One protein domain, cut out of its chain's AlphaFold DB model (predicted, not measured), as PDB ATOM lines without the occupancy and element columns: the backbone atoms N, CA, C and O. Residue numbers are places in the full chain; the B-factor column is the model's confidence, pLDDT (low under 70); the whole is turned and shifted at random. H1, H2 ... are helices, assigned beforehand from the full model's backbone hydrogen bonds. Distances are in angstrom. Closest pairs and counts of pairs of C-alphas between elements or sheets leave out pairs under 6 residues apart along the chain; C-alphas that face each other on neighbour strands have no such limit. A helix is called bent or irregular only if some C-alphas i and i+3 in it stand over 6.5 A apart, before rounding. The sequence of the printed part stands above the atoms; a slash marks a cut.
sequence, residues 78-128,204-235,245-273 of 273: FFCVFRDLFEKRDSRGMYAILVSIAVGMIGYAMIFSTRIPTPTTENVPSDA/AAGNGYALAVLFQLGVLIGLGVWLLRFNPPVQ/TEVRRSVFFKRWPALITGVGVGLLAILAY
ATOM      1  N   PHE A  78     -44.128  27.130 -37.656       91.81
ATOM      2  CA  PHE A  78     -44.640  25.784 -37.370       91.81
ATOM      3  C   PHE A  78     -46.059  25.826 -36.795       91.81
ATOM      4  O   PHE A  78     -46.957  25.191 -37.340       91.81
ATOM      5  N   PHE A  79     -46.292  26.653 -35.770       93.25
ATOM      6  CA  PHE A  79     -47.617  26.809 -35.161       93.25
ATOM      7  C   PHE A  79     -48.689  27.214 -36.183       93.25
ATOM      8  O   PHE A  79     -49.754  26.605 -36.240       93.25
ATOM      9  N   CYS A  80     -48.413  28.209 -37.033       91.94
ATOM     10  CA  CYS A  80     -49.379  28.644 -38.042       91.94
ATOM     11  C   CYS A  80     -49.622  27.579 -39.111       91.94
ATOM     12  O   CYS A  80     -50.763  27.415 -39.523       91.94
ATOM     13  N   VAL A  81     -48.582  26.852 -39.530       92.81
ATOM     14  CA  VAL A  81     -48.695  25.773 -40.518       92.81
ATOM     15  C   VAL A  81     -49.552  24.624 -39.987       92.81
ATOM     16  O   VAL A  81     -50.461  24.176 -40.681       92.81
ATOM     17  N   PHE A  82     -49.317  24.177 -38.750       93.12
ATOM     18  CA  PHE A  82     -50.146  23.144 -38.126       93.12
ATOM     19  C   PHE A  82     -51.579  23.631 -37.900       93.12
ATOM     20  O   PHE A  82     -52.523  22.910 -38.214       93.12
ATOM     21  N   ARG A  83     -51.765  24.866 -37.421       93.31
ATOM     22  CA  ARG A  83     -53.099  25.448 -37.244       93.31
ATOM     23  C   ARG A  83     -53.861  25.539 -38.566       93.31
ATOM     24  O   ARG A  83     -55.013  25.132 -38.609       93.31
ATOM     25  N   ASP A  84     -53.241  26.021 -39.642       92.25
ATOM     26  CA  ASP A  84     -53.889  26.107 -40.957       92.25
ATOM     27  C   ASP A  84     -54.250  24.706 -41.499       92.25
ATOM     28  O   ASP A  84     -55.321  24.534 -42.086       92.25
ATOM     29  N   LEU A  85     -53.435  23.680 -41.225       92.69
ATOM     30  CA  LEU A  85     -53.766  22.292 -41.559       92.69
ATOM     31  C   LEU A  85     -54.989  21.776 -40.779       92.69
ATOM     32  O   LEU A  85     -55.873  21.168 -41.377       92.69
ATOM     33  N   PHE A  86     -55.057  22.001 -39.465       92.06
ATOM     34  CA  PHE A  86     -56.153  21.484 -38.634       92.06
ATOM     35  C   PHE A  86     -57.450  22.291 -38.769       92.06
ATOM     36  O   PHE A  86     -58.528  21.709 -38.861       92.06
ATOM     37  N   GLU A  87     -57.354  23.619 -38.798       92.44
ATOM     38  CA  GLU A  87     -58.498  24.536 -38.780       92.44
ATOM     39  C   GLU A  87     -59.046  24.800 -40.188       92.44
ATOM     40  O   GLU A  87     -60.256  24.799 -40.396       92.44
ATOM     41  N   LYS A  88     -58.163  24.994 -41.176       91.06
ATOM     42  CA  LYS A  88     -58.551  25.377 -42.547       91.06
ATOM     43  C   LYS A  88     -58.403  24.251 -43.563       91.06
ATOM     44  O   LYS A  88     -58.780  24.439 -44.716       91.06
ATOM     45  N   ARG A  89     -57.845  23.102 -43.157       90.19
ATOM     46  CA  ARG A  89     -57.455  22.011 -44.063       90.19
ATOM     47  C   ARG A  89     -56.578  22.511 -45.214       90.19
ATOM     48  O   ARG A  89     -56.750  22.070 -46.344       90.19
ATOM     49  N   ASP A  90     -55.654  23.432 -44.923       89.75
ATOM     50  CA  ASP A  90     -54.652  23.912 -45.879       89.75
ATOM     51  C   ASP A  90     -53.282  23.290 -45.579       89.75
ATOM     52  O   ASP A  90     -52.569  23.693 -44.659       89.75
ATOM     53  N   SER A  91     -52.901  22.294 -46.380       91.31
ATOM     54  CA  SER A  91     -51.614  21.595 -46.265       91.31
ATOM     55  C   SER A  91     -50.437  22.295 -46.950       91.31
ATOM     56  O   SER A  91     -49.303  21.835 -46.807       91.31
ATOM     57  N   ARG A  92     -50.639  23.413 -47.665       88.31
ATOM     58  CA  ARG A  92     -49.579  24.046 -48.481       88.31
ATOM     59  C   ARG A  92     -48.347  24.420 -47.664       88.31
ATOM     60  O   ARG A  92     -47.223  24.262 -48.134       88.31
ATOM     61  N   GLY A  93     -48.551  24.896 -46.436       89.00
ATOM     62  CA  GLY A  93     -47.461  25.230 -45.519       89.00
ATOM     63  C   GLY A  93     -46.671  24.009 -45.040       89.00
ATOM     64  O   GLY A  93     -45.471  24.123 -44.802       89.00
ATOM     65  N   MET A  94     -47.311  22.839 -44.941       92.31
ATOM     66  CA  MET A  94     -46.695  21.618 -44.411       92.31
ATOM     67  C   MET A  94     -45.575  21.104 -45.316       92.31
ATOM     68  O   MET A  94     -44.558  20.611 -44.832       92.31
ATOM     69  N   TYR A  95     -45.705  21.308 -46.630       91.75
ATOM     70  CA  TYR A  95     -44.656  20.960 -47.587       91.75
ATOM     71  C   TYR A  95     -43.349  21.723 -47.345       91.75
ATOM     72  O   TYR A  95     -42.288  21.178 -47.630       91.75
ATOM     73  N   ALA A  96     -43.384  22.935 -46.776       92.69
ATOM     74  CA  ALA A  96     -42.154  23.641 -46.411       92.69
ATOM     75  C   ALA A  96     -41.374  22.877 -45.328       92.69
ATOM     76  O   ALA A  96     -40.159  22.729 -45.427       92.69
ATOM     77  N   ILE A  97     -42.087  22.347 -44.328       93.94
ATOM     78  CA  ILE A  97     -41.500  21.584 -43.223       93.94
ATOM     79  C   ILE A  97     -40.958  20.251 -43.733       93.94
ATOM     80  O   ILE A  97     -39.786  19.954 -43.514       93.94
ATOM     81  N   LEU A  98     -41.767  19.488 -44.474       94.94
ATOM     82  CA  LEU A  98     -41.347  18.195 -45.023       94.94
ATOM     83  C   LEU A  98     -40.100  18.323 -45.901       94.94
ATOM     84  O   LEU A  98     -39.173  17.532 -45.761       94.94
ATOM     85  N   VAL A  99     -40.050  19.344 -46.761       94.75
ATOM     86  CA  VAL A  99     -38.888  19.583 -47.622       94.75
ATOM     87  C   VAL A  99     -37.670  20.026 -46.819       94.75
ATOM     88  O   VAL A  99     -36.580  19.540 -47.102       94.75
ATOM     89  N   SER A 100     -37.821  20.877 -45.797       94.81
ATOM     90  CA  SER A 100     -36.681  21.241 -44.939       94.81
ATOM     91  C   SER A 100     -36.075  20.034 -44.227       94.81
ATOM     92  O   SER A 100     -34.852  19.909 -44.174       94.81
ATOM     93  N   ILE A 101     -36.921  19.111 -43.755       94.94
ATOM     94  CA  ILE A 101     -36.485  17.882 -43.092       94.94
ATOM     95  C   ILE A 101     -35.813  16.961 -44.109       94.94
ATOM     96  O   ILE A 101     -34.735  16.452 -43.830       94.94
ATOM     97  N   ALA A 102     -36.408  16.777 -45.293       95.38
ATOM     98  CA  ALA A 102     -35.848  15.931 -46.344       95.38
ATOM     99  C   ALA A 102     -34.468  16.425 -46.801       95.38
ATOM    100  O   ALA A 102     -33.521  15.645 -46.850       95.38
ATOM    101  N   VAL A 103     -34.341  17.723 -47.096       95.56
ATOM    102  CA  VAL A 103     -33.073  18.326 -47.525       95.56
ATOM    103  C   VAL A 103     -32.035  18.216 -46.416       95.56
ATOM    104  O   VAL A 103     -30.960  17.675 -46.663       95.56
ATOM    105  N   GLY A 104     -32.369  18.652 -45.195       93.12
ATOM    106  CA  GLY A 104     -31.454  18.594 -44.055       93.12
ATOM    107  C   GLY A 104     -30.962  17.174 -43.783       93.12
ATOM    108  O   GLY A 104     -29.765  16.943 -43.672       93.12
ATOM    109  N   MET A 105     -31.870  16.200 -43.759       91.62
ATOM    110  CA  MET A 105     -31.547  14.789 -43.551       91.62
ATOM    111  C   MET A 105     -30.606  14.220 -44.613       91.62
ATOM    112  O   MET A 105     -29.654  13.531 -44.255       91.62
ATOM    113  N   ILE A 106     -30.843  14.506 -45.898       92.81
ATOM    114  CA  ILE A 106     -29.951  14.066 -46.982       92.81
ATOM    115  C   ILE A 106     -28.556  14.673 -46.791       92.81
ATOM    116  O   ILE A 106     -27.558  13.959 -46.882       92.81
ATOM    117  N   GLY A 107     -28.478  15.972 -46.488       91.19
ATOM    118  CA  GLY A 107     -27.197  16.643 -46.274       91.19
ATOM    119  C   GLY A 107     -26.442  16.118 -45.055       91.19
ATOM    120  O   GLY A 107     -25.262  15.796 -45.166       91.19
ATOM    121  N   TYR A 108     -27.122  15.932 -43.921       88.69
ATOM    122  CA  TYR A 108     -26.519  15.334 -42.728       88.69
ATOM    123  C   TYR A 108     -26.064  13.896 -42.974       88.69
ATOM    124  O   TYR A 108     -24.974  13.527 -42.548       88.69
ATOM    125  N   ALA A 109     -26.841  13.085 -43.697       88.75
ATOM    126  CA  ALA A 109     -26.423  11.733 -44.059       88.75
ATOM    127  C   ALA A 109     -25.153  11.742 -44.925       88.75
ATOM    128  O   ALA A 109     -24.266  10.919 -44.707       88.75
ATOM    129  N   MET A 110     -25.031  12.698 -45.853       88.75
ATOM    130  CA  MET A 110     -23.820  12.877 -46.654       88.75
ATOM    131  C   MET A 110     -22.629  13.249 -45.764       88.75
ATOM    132  O   MET A 110     -21.612  12.559 -45.801       88.75
ATOM    133  N   ILE A 111     -22.774  14.254 -44.895       88.06
ATOM    134  CA  ILE A 111     -21.711  14.673 -43.969       88.06
ATOM    135  C   ILE A 111     -21.289  13.509 -43.063       88.06
ATOM    136  O   ILE A 111     -20.106  13.173 -42.999       88.06
ATOM    137  N   PHE A 112     -22.238  12.830 -42.420       85.81
ATOM    138  CA  PHE A 112     -21.935  11.718 -41.520       85.81
ATOM    139  C   PHE A 112     -21.281  10.543 -42.235       85.81
ATOM    140  O   PHE A 112     -20.339   9.980 -41.689       85.81
ATOM    141  N   SER A 113     -21.691  10.221 -43.464       83.88
ATOM    142  CA  SER A 113     -21.067   9.134 -44.226       83.88
ATOM    143  C   SER A 113     -19.596   9.399 -44.567       83.88
ATOM    144  O   SER A 113     -18.809   8.458 -44.636       83.88
ATOM    145  N   THR A 114     -19.198  10.669 -44.729       85.06
ATOM    146  CA  THR A 114     -17.787  11.034 -44.958       85.06
ATOM    147  C   THR A 114     -16.938  10.976 -43.690       85.06
ATOM    148  O   THR A 114     -15.746  10.689 -43.767       85.06
ATOM    149  N   ARG A 115     -17.534  11.243 -42.522       81.62
ATOM    150  CA  ARG A 115     -16.831  11.258 -41.230       81.62
ATOM    151  C   ARG A 115     -16.780   9.877 -40.579       81.62
ATOM    152  O   ARG A 115     -15.769   9.528 -39.980       81.62
ATOM    153  N   ILE A 116     -17.858   9.103 -40.694       80.38
ATOM    154  CA  ILE A 116     -18.017   7.771 -40.101       80.38
ATOM    155  C   ILE A 116     -18.551   6.831 -41.185       80.38
ATOM    156  O   ILE A 116     -19.761   6.699 -41.353       80.38
ATOM    157  N   PRO A 117     -17.667   6.156 -41.937       76.50
ATOM    158  CA  PRO A 117     -18.091   5.274 -43.023       76.50
ATOM    159  C   PRO A 117     -18.844   4.025 -42.539       76.50
ATOM    160  O   PRO A 117     -19.718   3.515 -43.239       76.50
ATOM    161  N   THR A 118     -18.523   3.535 -41.338       74.81
ATOM    162  CA  THR A 118     -19.134   2.346 -40.726       74.81
ATOM    163  C   THR A 118     -19.949   2.749 -39.494       74.81
ATOM    164  O   THR A 118     -19.395   2.799 -38.391       74.81
ATOM    165  N   PRO A 119     -21.245   3.071 -39.654       73.38
ATOM    166  CA  PRO A 119     -22.091   3.431 -38.528       73.38
ATOM    167  C   PRO A 119     -22.345   2.188 -37.672       73.38
ATOM    168  O   PRO A 119     -22.889   1.198 -38.154       73.38
ATOM    169  N   THR A 120     -21.974   2.241 -36.398       69.06
ATOM    170  CA  THR A 120     -22.323   1.220 -35.400       69.06
ATOM    171  C   THR A 120     -23.011   1.892 -34.216       69.06
ATOM    172  O   THR A 120     -22.986   3.116 -34.087       69.06
ATOM    173  N   THR A 121     -23.649   1.113 -33.345       65.50
ATOM    174  CA  THR A 121     -24.275   1.639 -32.117       65.50
ATOM    175  C   THR A 121     -23.257   2.212 -31.128       65.50
ATOM    176  O   THR A 121     -23.637   2.986 -30.257       65.50
ATOM    177  N   GLU A 122     -21.980   1.849 -31.269       62.62
ATOM    178  CA  GLU A 122     -20.869   2.320 -30.432       62.62
ATOM    179  C   GLU A 122     -20.122   3.511 -31.062       62.62
ATOM    180  O   GLU A 122     -19.641   4.377 -30.339       62.62
ATOM    181  N   ASN A 123     -20.092   3.612 -32.399       61.50
ATOM    182  CA  ASN A 123     -19.459   4.713 -33.140       61.50
ATOM    183  C   ASN A 123     -20.492   5.751 -33.591       61.50
ATOM    184  O   ASN A 123     -20.733   5.962 -34.784       61.50
ATOM    185  N   VAL A 124     -21.108   6.403 -32.612       63.62
ATOM    186  CA  VAL A 124     -21.934   7.589 -32.835       63.62
ATOM    187  C   VAL A 124     -21.019   8.814 -32.994       63.62
ATOM    188  O   VAL A 124     -20.097   8.972 -32.193       63.62
ATOM    189  N   PRO A 125     -21.247   9.701 -33.986       62.19
ATOM    190  CA  PRO A 125     -20.491  10.946 -34.073       62.19
ATOM    191  C   PRO A 125     -20.652  11.758 -32.786       62.19
ATOM    192  O   PRO A 125     -21.771  12.119 -32.434       62.19
ATOM    193  N   SER A 126     -19.546  12.066 -32.100       59.16
ATOM    194  CA  SER A 126     -19.544  12.835 -30.843       59.16
ATOM    195  C   SER A 126     -20.186  14.215 -30.987       59.16
ATOM    196  O   SER A 126     -20.776  14.727 -30.041       59.16
ATOM    197  N   ASP A 127     -20.110  14.788 -32.190       58.44
ATOM    198  CA  ASP A 127     -20.675  16.099 -32.516       58.44
ATOM    199  C   ASP A 127     -22.154  16.012 -32.934       58.44
ATOM    200  O   ASP A 127     -22.878  17.013 -32.948       58.44
ATOM    201  N   ALA A 128     -22.638  14.813 -33.282       59.53
ATOM    202  CA  ALA A 128     -24.040  14.594 -33.590       59.53
ATOM    203  C   ALA A 128     -24.811  14.404 -32.284       59.53
ATOM    204  O   ALA A 128     -24.779  13.346 -31.658       59.53
ATOM    205  N   ALA A 204     -29.116   4.592 -38.733       75.56
ATOM    206  CA  ALA A 204     -28.031   4.198 -39.629       75.56
ATOM    207  C   ALA A 204     -27.113   3.102 -39.053       75.56
ATOM    208  O   ALA A 204     -26.456   2.432 -39.842       75.56
ATOM    209  N   ALA A 205     -27.095   2.863 -37.731       71.69
ATOM    210  CA  ALA A 205     -26.243   1.833 -37.115       71.69
ATOM    211  C   ALA A 205     -26.617   0.400 -37.525       71.69
ATOM    212  O   ALA A 205     -25.771  -0.485 -37.489       71.69
ATOM    213  N   GLY A 206     -27.884   0.155 -37.877       69.69
ATOM    214  CA  GLY A 206     -28.354  -1.188 -38.229       69.69
ATOM    215  C   GLY A 206     -28.131  -1.547 -39.698       69.69
ATOM    216  O   GLY A 206     -27.609  -2.609 -40.004       69.69
ATOM    217  N   ASN A 207     -28.535  -0.658 -40.612       75.69
ATOM    218  CA  ASN A 207     -28.660  -0.975 -42.042       75.69
ATOM    219  C   ASN A 207     -27.895  -0.008 -42.967       75.69
ATOM    220  O   ASN A 207     -28.143   0.035 -44.174       75.69
ATOM    221  N   GLY A 208     -26.991   0.799 -42.403       84.69
ATOM    222  CA  GLY A 208     -26.234   1.815 -43.127       84.69
ATOM    223  C   GLY A 208     -27.039   3.076 -43.464       84.69
ATOM    224  O   GLY A 208     -28.264   3.141 -43.338       84.69
ATOM    225  N   TYR A 209     -26.327   4.110 -43.920       84.12
ATOM    226  CA  TYR A 209     -26.912   5.422 -44.225       84.12
ATOM    227  C   TYR A 209     -27.934   5.381 -45.366       84.12
ATOM    228  O   TYR A 209     -28.963   6.048 -45.288       84.12
ATOM    229  N   ALA A 210     -27.688   4.576 -46.404       87.38
ATOM    230  CA  ALA A 210     -28.561   4.512 -47.575       87.38
ATOM    231  C   ALA A 210     -29.976   4.030 -47.217       87.38
ATOM    232  O   ALA A 210     -30.955   4.674 -47.593       87.38
ATOM    233  N   LEU A 211     -30.099   2.939 -46.447       87.75
ATOM    234  CA  LEU A 211     -31.414   2.422 -46.073       87.75
ATOM    235  C   LEU A 211     -32.127   3.346 -45.080       87.75
ATOM    236  O   LEU A 211     -33.336   3.536 -45.199       87.75
ATOM    237  N   ALA A 212     -31.389   3.957 -44.148       88.56
ATOM    238  CA  ALA A 212     -31.950   4.937 -43.221       88.56
ATOM    239  C   ALA A 212     -32.573   6.126 -43.973       88.56
ATOM    240  O   ALA A 212     -33.741   6.448 -43.749       88.56
ATOM    241  N   VAL A 213     -31.839   6.706 -44.931       91.06
ATOM    242  CA  VAL A 213     -32.326   7.821 -45.758       91.06
ATOM    243  C   VAL A 213     -33.513   7.397 -46.620       91.06
ATOM    244  O   VAL A 213     -34.515   8.105 -46.653       91.06
ATOM    245  N   LEU A 214     -33.452   6.239 -47.286       92.75
ATOM    246  CA  LEU A 214     -34.561   5.750 -48.115       92.75
ATOM    247  C   LEU A 214     -35.832   5.518 -47.296       92.75
ATOM    248  O   LEU A 214     -36.916   5.914 -47.723       92.75
ATOM    249  N   PHE A 215     -35.707   4.916 -46.113       92.75
ATOM    250  CA  PHE A 215     -36.835   4.696 -45.216       92.75
ATOM    251  C   PHE A 215     -37.457   6.023 -44.775       92.75
ATOM    252  O   PHE A 215     -38.666   6.220 -44.897       92.75
ATOM    253  N   GLN A 216     -36.634   6.963 -44.314       93.06
ATOM    254  CA  GLN A 216     -37.110   8.261 -43.853       93.06
ATOM    255  C   GLN A 216     -37.727   9.093 -44.989       93.06
ATOM    256  O   GLN A 216     -38.796   9.676 -44.806       93.06
ATOM    257  N   LEU A 217     -37.120   9.101 -46.182       94.56
ATOM    258  CA  LEU A 217     -37.705   9.727 -47.369       94.56
ATOM    259  C   LEU A 217     -39.026   9.062 -47.757       94.56
ATOM    260  O   LEU A 217     -39.978   9.769 -48.072       94.56
ATOM    261  N   GLY A 218     -39.123   7.733 -47.673       95.50
ATOM    262  CA  GLY A 218     -40.370   7.001 -47.889       95.50
ATOM    263  C   GLY A 218     -41.483   7.452 -46.940       95.50
ATOM    264  O   GLY A 218     -42.599   7.715 -47.386       95.50
ATOM    265  N   VAL A 219     -41.171   7.637 -45.653       95.94
ATOM    266  CA  VAL A 219     -42.117   8.177 -44.660       95.94
ATOM    267  C   VAL A 219     -42.527   9.612 -45.004       95.94
ATOM    268  O   VAL A 219     -43.717   9.924 -44.994       95.94
ATOM    269  N   LEU A 220     -41.578  10.488 -45.350       95.62
ATOM    270  CA  LEU A 220     -41.871  11.881 -45.711       95.62
ATOM    271  C   LEU A 220     -42.704  11.986 -46.997       95.62
ATOM    272  O   LEU A 220     -43.633  12.791 -47.055       95.62
ATOM    273  N   ILE A 221     -42.413  11.157 -48.002       94.88
ATOM    274  CA  ILE A 221     -43.193  11.063 -49.241       94.88
ATOM    275  C   ILE A 221     -44.594  10.538 -48.933       94.88
ATOM    276  O   ILE A 221     -45.566  11.135 -49.383       94.88
ATOM    277  N   GLY A 222     -44.721   9.484 -48.123       95.94
ATOM    278  CA  GLY A 222     -46.016   8.950 -47.696       95.94
ATOM    279  C   GLY A 222     -46.871   9.998 -46.978       95.94
ATOM    280  O   GLY A 222     -48.043  10.176 -47.309       95.94
ATOM    281  N   LEU A 223     -46.269  10.762 -46.059       95.31
ATOM    282  CA  LEU A 223     -46.922  11.895 -45.398       95.31
ATOM    283  C   LEU A 223     -47.306  12.995 -46.393       95.31
ATOM    284  O   LEU A 223     -48.422  13.509 -46.330       95.31
ATOM    285  N   GLY A 224     -46.416  13.336 -47.327       93.00
ATOM    286  CA  GLY A 224     -46.671  14.316 -48.383       93.00
ATOM    287  C   GLY A 224     -47.843  13.918 -49.280       93.00
ATOM    288  O   GLY A 224     -48.740  14.724 -49.510       93.00
ATOM    289  N   VAL A 225     -47.894  12.659 -49.721       94.12
ATOM    290  CA  VAL A 225     -49.004  12.111 -50.513       94.12
ATOM    291  C   VAL A 225     -50.300  12.126 -49.707       94.12
ATOM    292  O   VAL A 225     -51.338  12.546 -50.213       94.12
ATOM    293  N   TRP A 226     -50.254  11.745 -48.431       94.25
ATOM    294  CA  TRP A 226     -51.418  11.810 -47.551       94.25
ATOM    295  C   TRP A 226     -51.927  13.245 -47.353       94.25
ATOM    296  O   TRP A 226     -53.136  13.466 -47.318       94.25
ATOM    297  N   LEU A 227     -51.036  14.238 -47.290       93.06
ATOM    298  CA  LEU A 227     -51.389  15.656 -47.184       93.06
ATOM    299  C   LEU A 227     -52.067  16.211 -48.443       93.06
ATOM    300  O   LEU A 227     -52.798  17.196 -48.328       93.06
ATOM    301  N   LEU A 228     -51.913  15.581 -49.616       89.56
ATOM    302  CA  LEU A 228     -52.594  16.012 -50.848       89.56
ATOM    303  C   LEU A 228     -54.120  16.040 -50.694       89.56
ATOM    304  O   LEU A 228     -54.773  16.884 -51.303       89.56
ATOM    305  N   ARG A 229     -54.690  15.198 -49.818       89.50
ATOM    306  CA  ARG A 229     -56.135  15.193 -49.515       89.50
ATOM    307  C   ARG A 229     -56.639  16.494 -48.878       89.50
ATOM    308  O   ARG A 229     -57.833  16.766 -48.891       89.50
ATOM    309  N   PHE A 230     -55.729  17.278 -48.305       87.56
ATOM    310  CA  PHE A 230     -55.980  18.576 -47.681       87.56
ATOM    311  C   PHE A 230     -55.328  19.707 -48.479       87.56
ATOM    312  O   PHE A 230     -54.902  20.715 -47.917       87.56
ATOM    313  N   ASN A 231     -55.095  19.521 -49.777       86.62
ATOM    314  CA  ASN A 231     -54.557  20.587 -50.607       86.62
ATOM    315  C   ASN A 231     -55.724  21.390 -51.202       86.62
ATOM    316  O   ASN A 231     -56.505  20.826 -51.972       86.62
ATOM    317  N   PRO A 232     -55.882  22.682 -50.866       82.00
ATOM    318  CA  PRO A 232     -56.947  23.480 -51.453       82.00
ATOM    319  C   PRO A 232     -56.710  23.653 -52.961       82.00
ATOM    320  O   PRO A 232     -55.548  23.723 -53.391       82.00
ATOM    321  N   PRO A 233     -57.781  23.770 -53.771       76.31
ATOM    322  CA  PRO A 233     -57.670  23.894 -55.220       76.31
ATOM    323  C   PRO A 233     -56.745  25.052 -55.597       76.31
ATOM    324  O   PRO A 233     -56.731  26.110 -54.952       76.31
ATOM    325  N   VAL A 234     -55.919  24.828 -56.621       69.81
ATOM    326  CA  VAL A 234     -55.026  25.858 -57.155       69.81
ATOM    327  C   VAL A 234     -55.909  26.988 -57.669       69.81
ATOM    328  O   VAL A 234     -56.630  26.827 -58.648       69.81
ATOM    329  N   GLN A 235     -55.885  28.126 -56.977       63.78
ATOM    330  CA  GLN A 235     -56.530  29.330 -57.482       63.78
ATOM    331  C   GLN A 235     -55.766  29.739 -58.741       63.78
ATOM    332  O   GLN A 235     -54.534  29.816 -58.699       63.78
ATOM    333  N   THR A 245     -39.910  43.639 -63.497       74.25
ATOM    334  CA  THR A 245     -40.868  44.092 -62.484       74.25
ATOM    335  C   THR A 245     -41.447  42.929 -61.674       74.25
ATOM    336  O   THR A 245     -41.572  43.024 -60.447       74.25
ATOM    337  N   GLU A 246     -41.731  41.806 -62.331       74.19
ATOM    338  CA  GLU A 246     -42.287  40.601 -61.722       74.19
ATOM    339  C   GLU A 246     -41.237  39.834 -60.910       74.19
ATOM    340  O   GLU A 246     -41.527  39.390 -59.797       74.19
ATOM    341  N   VAL A 247     -39.988  39.771 -61.383       76.38
ATOM    342  CA  VAL A 247     -38.865  39.225 -60.600       76.38
ATOM    343  C   VAL A 247     -38.671  40.031 -59.315       76.38
ATOM    344  O   VAL A 247     -38.643  39.460 -58.222       76.38
ATOM    345  N   ARG A 248     -38.639  41.368 -59.409       75.88
ATOM    346  CA  ARG A 248     -38.536  42.249 -58.234       75.88
ATOM    347  C   ARG A 248     -39.696  42.030 -57.260       75.88
ATOM    348  O   ARG A 248     -39.485  41.965 -56.048       75.88
ATOM    349  N   ARG A 249     -40.919  41.874 -57.774       75.88
ATOM    350  CA  ARG A 249     -42.115  41.592 -56.969       75.88
ATOM    351  C   ARG A 249     -42.014  40.245 -56.250       75.88
ATOM    352  O   ARG A 249     -42.321  40.164 -55.060       75.88
ATOM    353  N   SER A 250     -41.560  39.207 -56.947       73.19
ATOM    354  CA  SER A 250     -41.410  37.858 -56.397       73.19
ATOM    355  C   SER A 250     -40.345  37.785 -55.302       73.19
ATOM    356  O   SER A 250     -40.559  37.123 -54.290       73.19
ATOM    357  N   VAL A 251     -39.218  38.479 -55.477       77.44
ATOM    358  CA  VAL A 251     -38.103  38.446 -54.520       77.44
ATOM    359  C   VAL A 251     -38.411  39.276 -53.270       77.44
ATOM    360  O   VAL A 251     -38.233  38.784 -52.156       77.44
ATOM    361  N   PHE A 252     -38.908  40.508 -53.437       75.25
ATOM    362  CA  PHE A 252     -38.983  41.491 -52.347       75.25
ATOM    363  C   PHE A 252     -40.377  41.744 -51.773       75.25
ATOM    364  O   PHE A 252     -40.480  42.395 -50.734       75.25
ATOM    365  N   PHE A 253     -41.455  41.284 -52.410       69.19
ATOM    366  CA  PHE A 253     -42.811  41.654 -51.980       69.19
ATOM    367  C   PHE A 253     -43.742  40.460 -51.786       69.19
ATOM    368  O   PHE A 253     -44.595  40.496 -50.898       69.19
ATOM    369  N   LYS A 254     -43.597  39.392 -52.577       76.38
ATOM    370  CA  LYS A 254     -44.427  38.193 -52.431       76.38
ATOM    371  C   LYS A 254     -43.846  37.215 -51.421       76.38
ATOM    372  O   LYS A 254     -42.638  37.101 -51.237       76.38
ATOM    373  N   ARG A 255     -44.757  36.472 -50.787       79.56
ATOM    374  CA  ARG A 255     -44.408  35.301 -49.985       79.56
ATOM    375  C   ARG A 255     -43.727  34.281 -50.889       79.56
ATOM    376  O   ARG A 255     -44.257  33.955 -51.953       79.56
ATOM    377  N   TRP A 256     -42.593  33.760 -50.442       82.81
ATOM    378  CA  TRP A 256     -41.886  32.729 -51.185       82.81
ATOM    379  C   TRP A 256     -42.675  31.408 -51.181       82.81
ATOM    380  O   TRP A 256     -43.375  31.107 -50.207       82.81
ATOM    381  N   PRO A 257     -42.595  30.607 -52.259       86.19
ATOM    382  CA  PRO A 257     -43.198  29.282 -52.298       86.19
ATOM    383  C   PRO A 257     -42.702  28.395 -51.152       86.19
ATOM    384  O   PRO A 257     -41.508  28.361 -50.863       86.19
ATOM    385  N   ALA A 258     -43.617  27.622 -50.561       85.62
ATOM    386  CA  ALA A 258     -43.338  26.729 -49.434       85.62
ATOM    387  C   ALA A 258     -42.137  25.796 -49.692       85.62
ATOM    388  O   ALA A 258     -41.266  25.646 -48.840       85.62
ATOM    389  N   LEU A 259     -42.049  25.230 -50.900       88.19
ATOM    390  CA  LEU A 259     -40.950  24.342 -51.287       88.19
ATOM    391  C   LEU A 259     -39.595  25.062 -51.270       88.19
ATOM    392  O   LEU A 259     -38.659  24.559 -50.665       88.19
ATOM    393  N   ILE A 260     -39.507  26.261 -51.859       90.12
ATOM    394  CA  ILE A 260     -38.264  27.051 -51.901       90.12
ATOM    395  C   ILE A 260     -37.820  27.412 -50.486       90.12
ATOM    396  O   ILE A 260     -36.645  27.290 -50.152       90.12
ATOM    397  N   THR A 261     -38.766  27.803 -49.630       90.19
ATOM    398  CA  THR A 261     -38.455  28.123 -48.232       90.19
ATOM    399  C   THR A 261     -37.972  26.896 -47.468       90.19
ATOM    400  O   THR A 261     -37.012  27.001 -46.718       90.19
ATOM    401  N   GLY A 262     -38.578  25.728 -47.709       91.38
ATOM    402  CA  GLY A 262     -38.146  24.466 -47.118       91.38
ATOM    403  C   GLY A 262     -36.733  24.080 -47.548       91.38
ATOM    404  O   GLY A 262     -35.903  23.787 -46.693       91.38
ATOM    405  N   VAL A 263     -36.433  24.156 -48.850       94.19
ATOM    406  CA  VAL A 263     -35.083  23.890 -49.376       94.19
ATOM    407  C   VAL A 263     -34.067  24.848 -48.761       94.19
ATOM    408  O   VAL A 263     -33.042  24.395 -48.266       94.19
ATOM    409  N   GLY A 264     -34.358  26.152 -48.737       93.25
ATOM    410  CA  GLY A 264     -33.454  27.154 -48.167       93.25
ATOM    411  C   GLY A 264     -33.157  26.915 -46.686       93.25
ATOM    412  O   GLY A 264     -32.000  26.958 -46.283       93.25
ATOM    413  N   VAL A 265     -34.182  26.600 -45.885       92.94
ATOM    414  CA  VAL A 265     -34.009  26.270 -44.459       92.94
ATOM    415  C   VAL A 265     -33.191  24.986 -44.285       92.94
ATOM    416  O   VAL A 265     -32.292  24.956 -43.451       92.94
ATOM    417  N   GLY A 266     -33.458  23.950 -45.086       92.75
ATOM    418  CA  GLY A 266     -32.695  22.701 -45.046       92.75
ATOM    419  C   GLY A 266     -31.223  22.892 -45.423       92.75
ATOM    420  O   GLY A 266     -30.348  22.383 -44.733       92.75
ATOM    421  N   LEU A 267     -30.935  23.673 -46.469       94.62
ATOM    422  CA  LEU A 267     -29.564  23.993 -46.883       94.62
ATOM    423  C   LEU A 267     -28.812  24.797 -45.821       94.62
ATOM    424  O   LEU A 267     -27.668  24.474 -45.522       94.62
ATOM    425  N   LEU A 268     -29.450  25.803 -45.212       92.94
ATOM    426  CA  LEU A 268     -28.830  26.546 -44.113       92.94
ATOM    427  C   LEU A 268     -28.561  25.665 -42.892       92.94
ATOM    428  O   LEU A 268     -27.542  25.860 -42.242       92.94
ATOM    429  N   ALA A 269     -29.429  24.694 -42.596       89.94
ATOM    430  CA  ALA A 269     -29.181  23.744 -41.514       89.94
ATOM    431  C   ALA A 269     -27.937  22.882 -41.788       89.94
ATOM    432  O   ALA A 269     -27.137  22.672 -40.884       89.94
ATOM    433  N   ILE A 270     -27.739  22.445 -43.038       91.25
ATOM    434  CA  ILE A 270     -26.547  21.682 -43.445       91.25
ATOM    435  C   ILE A 270     -25.287  22.543 -43.331       91.25
ATOM    436  O   ILE A 270     -24.278  22.067 -42.836       91.25
ATOM    437  N   LEU A 271     -25.347  23.804 -43.768       89.94
ATOM    438  CA  LEU A 271     -24.215  24.736 -43.695       89.94
ATOM    439  C   LEU A 271     -23.856  25.146 -42.261       89.94
ATOM    440  O   LEU A 271     -22.744  25.605 -42.025       89.94
ATOM    441  N   ALA A 272     -24.803  25.040 -41.328       87.06
ATOM    442  CA  ALA A 272     -24.590  25.376 -39.925       87.06
ATOM    443  C   ALA A 272     -23.853  24.281 -39.141       87.06
ATOM    444  O   ALA A 272     -23.521  24.510 -37.978       87.06
ATOM    445  N   TYR A 273     -23.654  23.107 -39.743       79.69
ATOM    446  CA  TYR A 273     -22.962  21.966 -39.155       79.69
ATOM    447  C   TYR A 273     -21.531  21.863 -39.675       79.69
ATOM    448  O   TYR A 273     -20.626  21.661 -38.839       79.69
TER     449      TYR A 273
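What this domain is: This is residues 78 to 128, 204 to 235 and 245 to 273 of the 273 residues of the protein "Sulfur transporter" of Nesterenkonia aurantiaca (UniProt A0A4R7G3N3). Three helices lie side by side in a row, H3, H2 and H5, with H2 in the middle; H5 packs on H2 over many residues, while H3 meets the other side of H2 with fewer. H1 folds back at the end where H2 begins and packs on residues 94 to 97 there, and on a far side residues 247 to 253 stick out, with 247 to 252 belonging to the short helix H4. The printed part has 112 residues with five named helices, in the order H1 H2 H3 H4 H5, and no named strand; the class is all helix. The whole is loose, with a radius of gyration of the C-alphas of 17.2 A, and only just elongated, spanning 51 by 33 by 21 A.

How they stand to each other: H3, residues 204 to 230, touches H2, residues 94 to 115, at a shallow tilt of 10 degrees, opposite ways; their closest C-alphas, of Ala 109 and Tyr 209, are 6.3 A apart. H2 is the hub and touches three helices. H5, residues 258 to 271, touches it with 37 pairs of C-alphas within 8 A, at a shallow tilt of 25 degrees, the same way; the closest C-alphas, of Ala 96 and Gly 262, are 4.2 A apart. H1, residues 78 to 88, forms a helical hairpin with H2, opposite ways at 37 degrees, only just a steep tilt; the closest C-alphas, of Val 81 and Met 94, are 6.0 A apart. The helix packing is mostly aligned, but only just, with 2 of these 3 pairs at a shallow tilt. H1 and H3 are close but not clearly touching, with the C-alphas of Leu 85 and Phe 230 7.5 A apart. H3 and H5 are apart. H4, residues 245 to 252, touches no helix. Every O i to N i+4 pair is within hydrogen-bond range in H1, H2, H4 and H5; in H3 18 of 23 are.

Where its parts are: H3 measures 32.4 A from first to last C-alpha; it has a kink of 76 degrees near residue 211 and is irregular, with C-alphas 206 and 209 9.0 A apart. H2 measures 31.8 A, H5 20.1 A, H1 14.8 A and H4 10.6 A. H1 begins at C-alpha 78 (-44.640, 25.784, -37.370), and H5 ends at C-alpha 271 (-24.215, 24.736, -43.695).

The domain as a whole: The C-alphas farthest apart, of Glu 122 and Thr 245, are 56.3 A apart. Residues 129 to 203 are not printed, with 12.7 A between C-alphas 128 and 204; residues 236 to 244 are not printed, with 22.1 A between C-alphas 235 and 245. The links H1 to H2 and H4 to H5 are tight. Residues 116 to 128 hold no named element. The mean pLDDT of the printed part is 85.3; residues 120 to 128, 206, 234 to 235 and 253 are under 70.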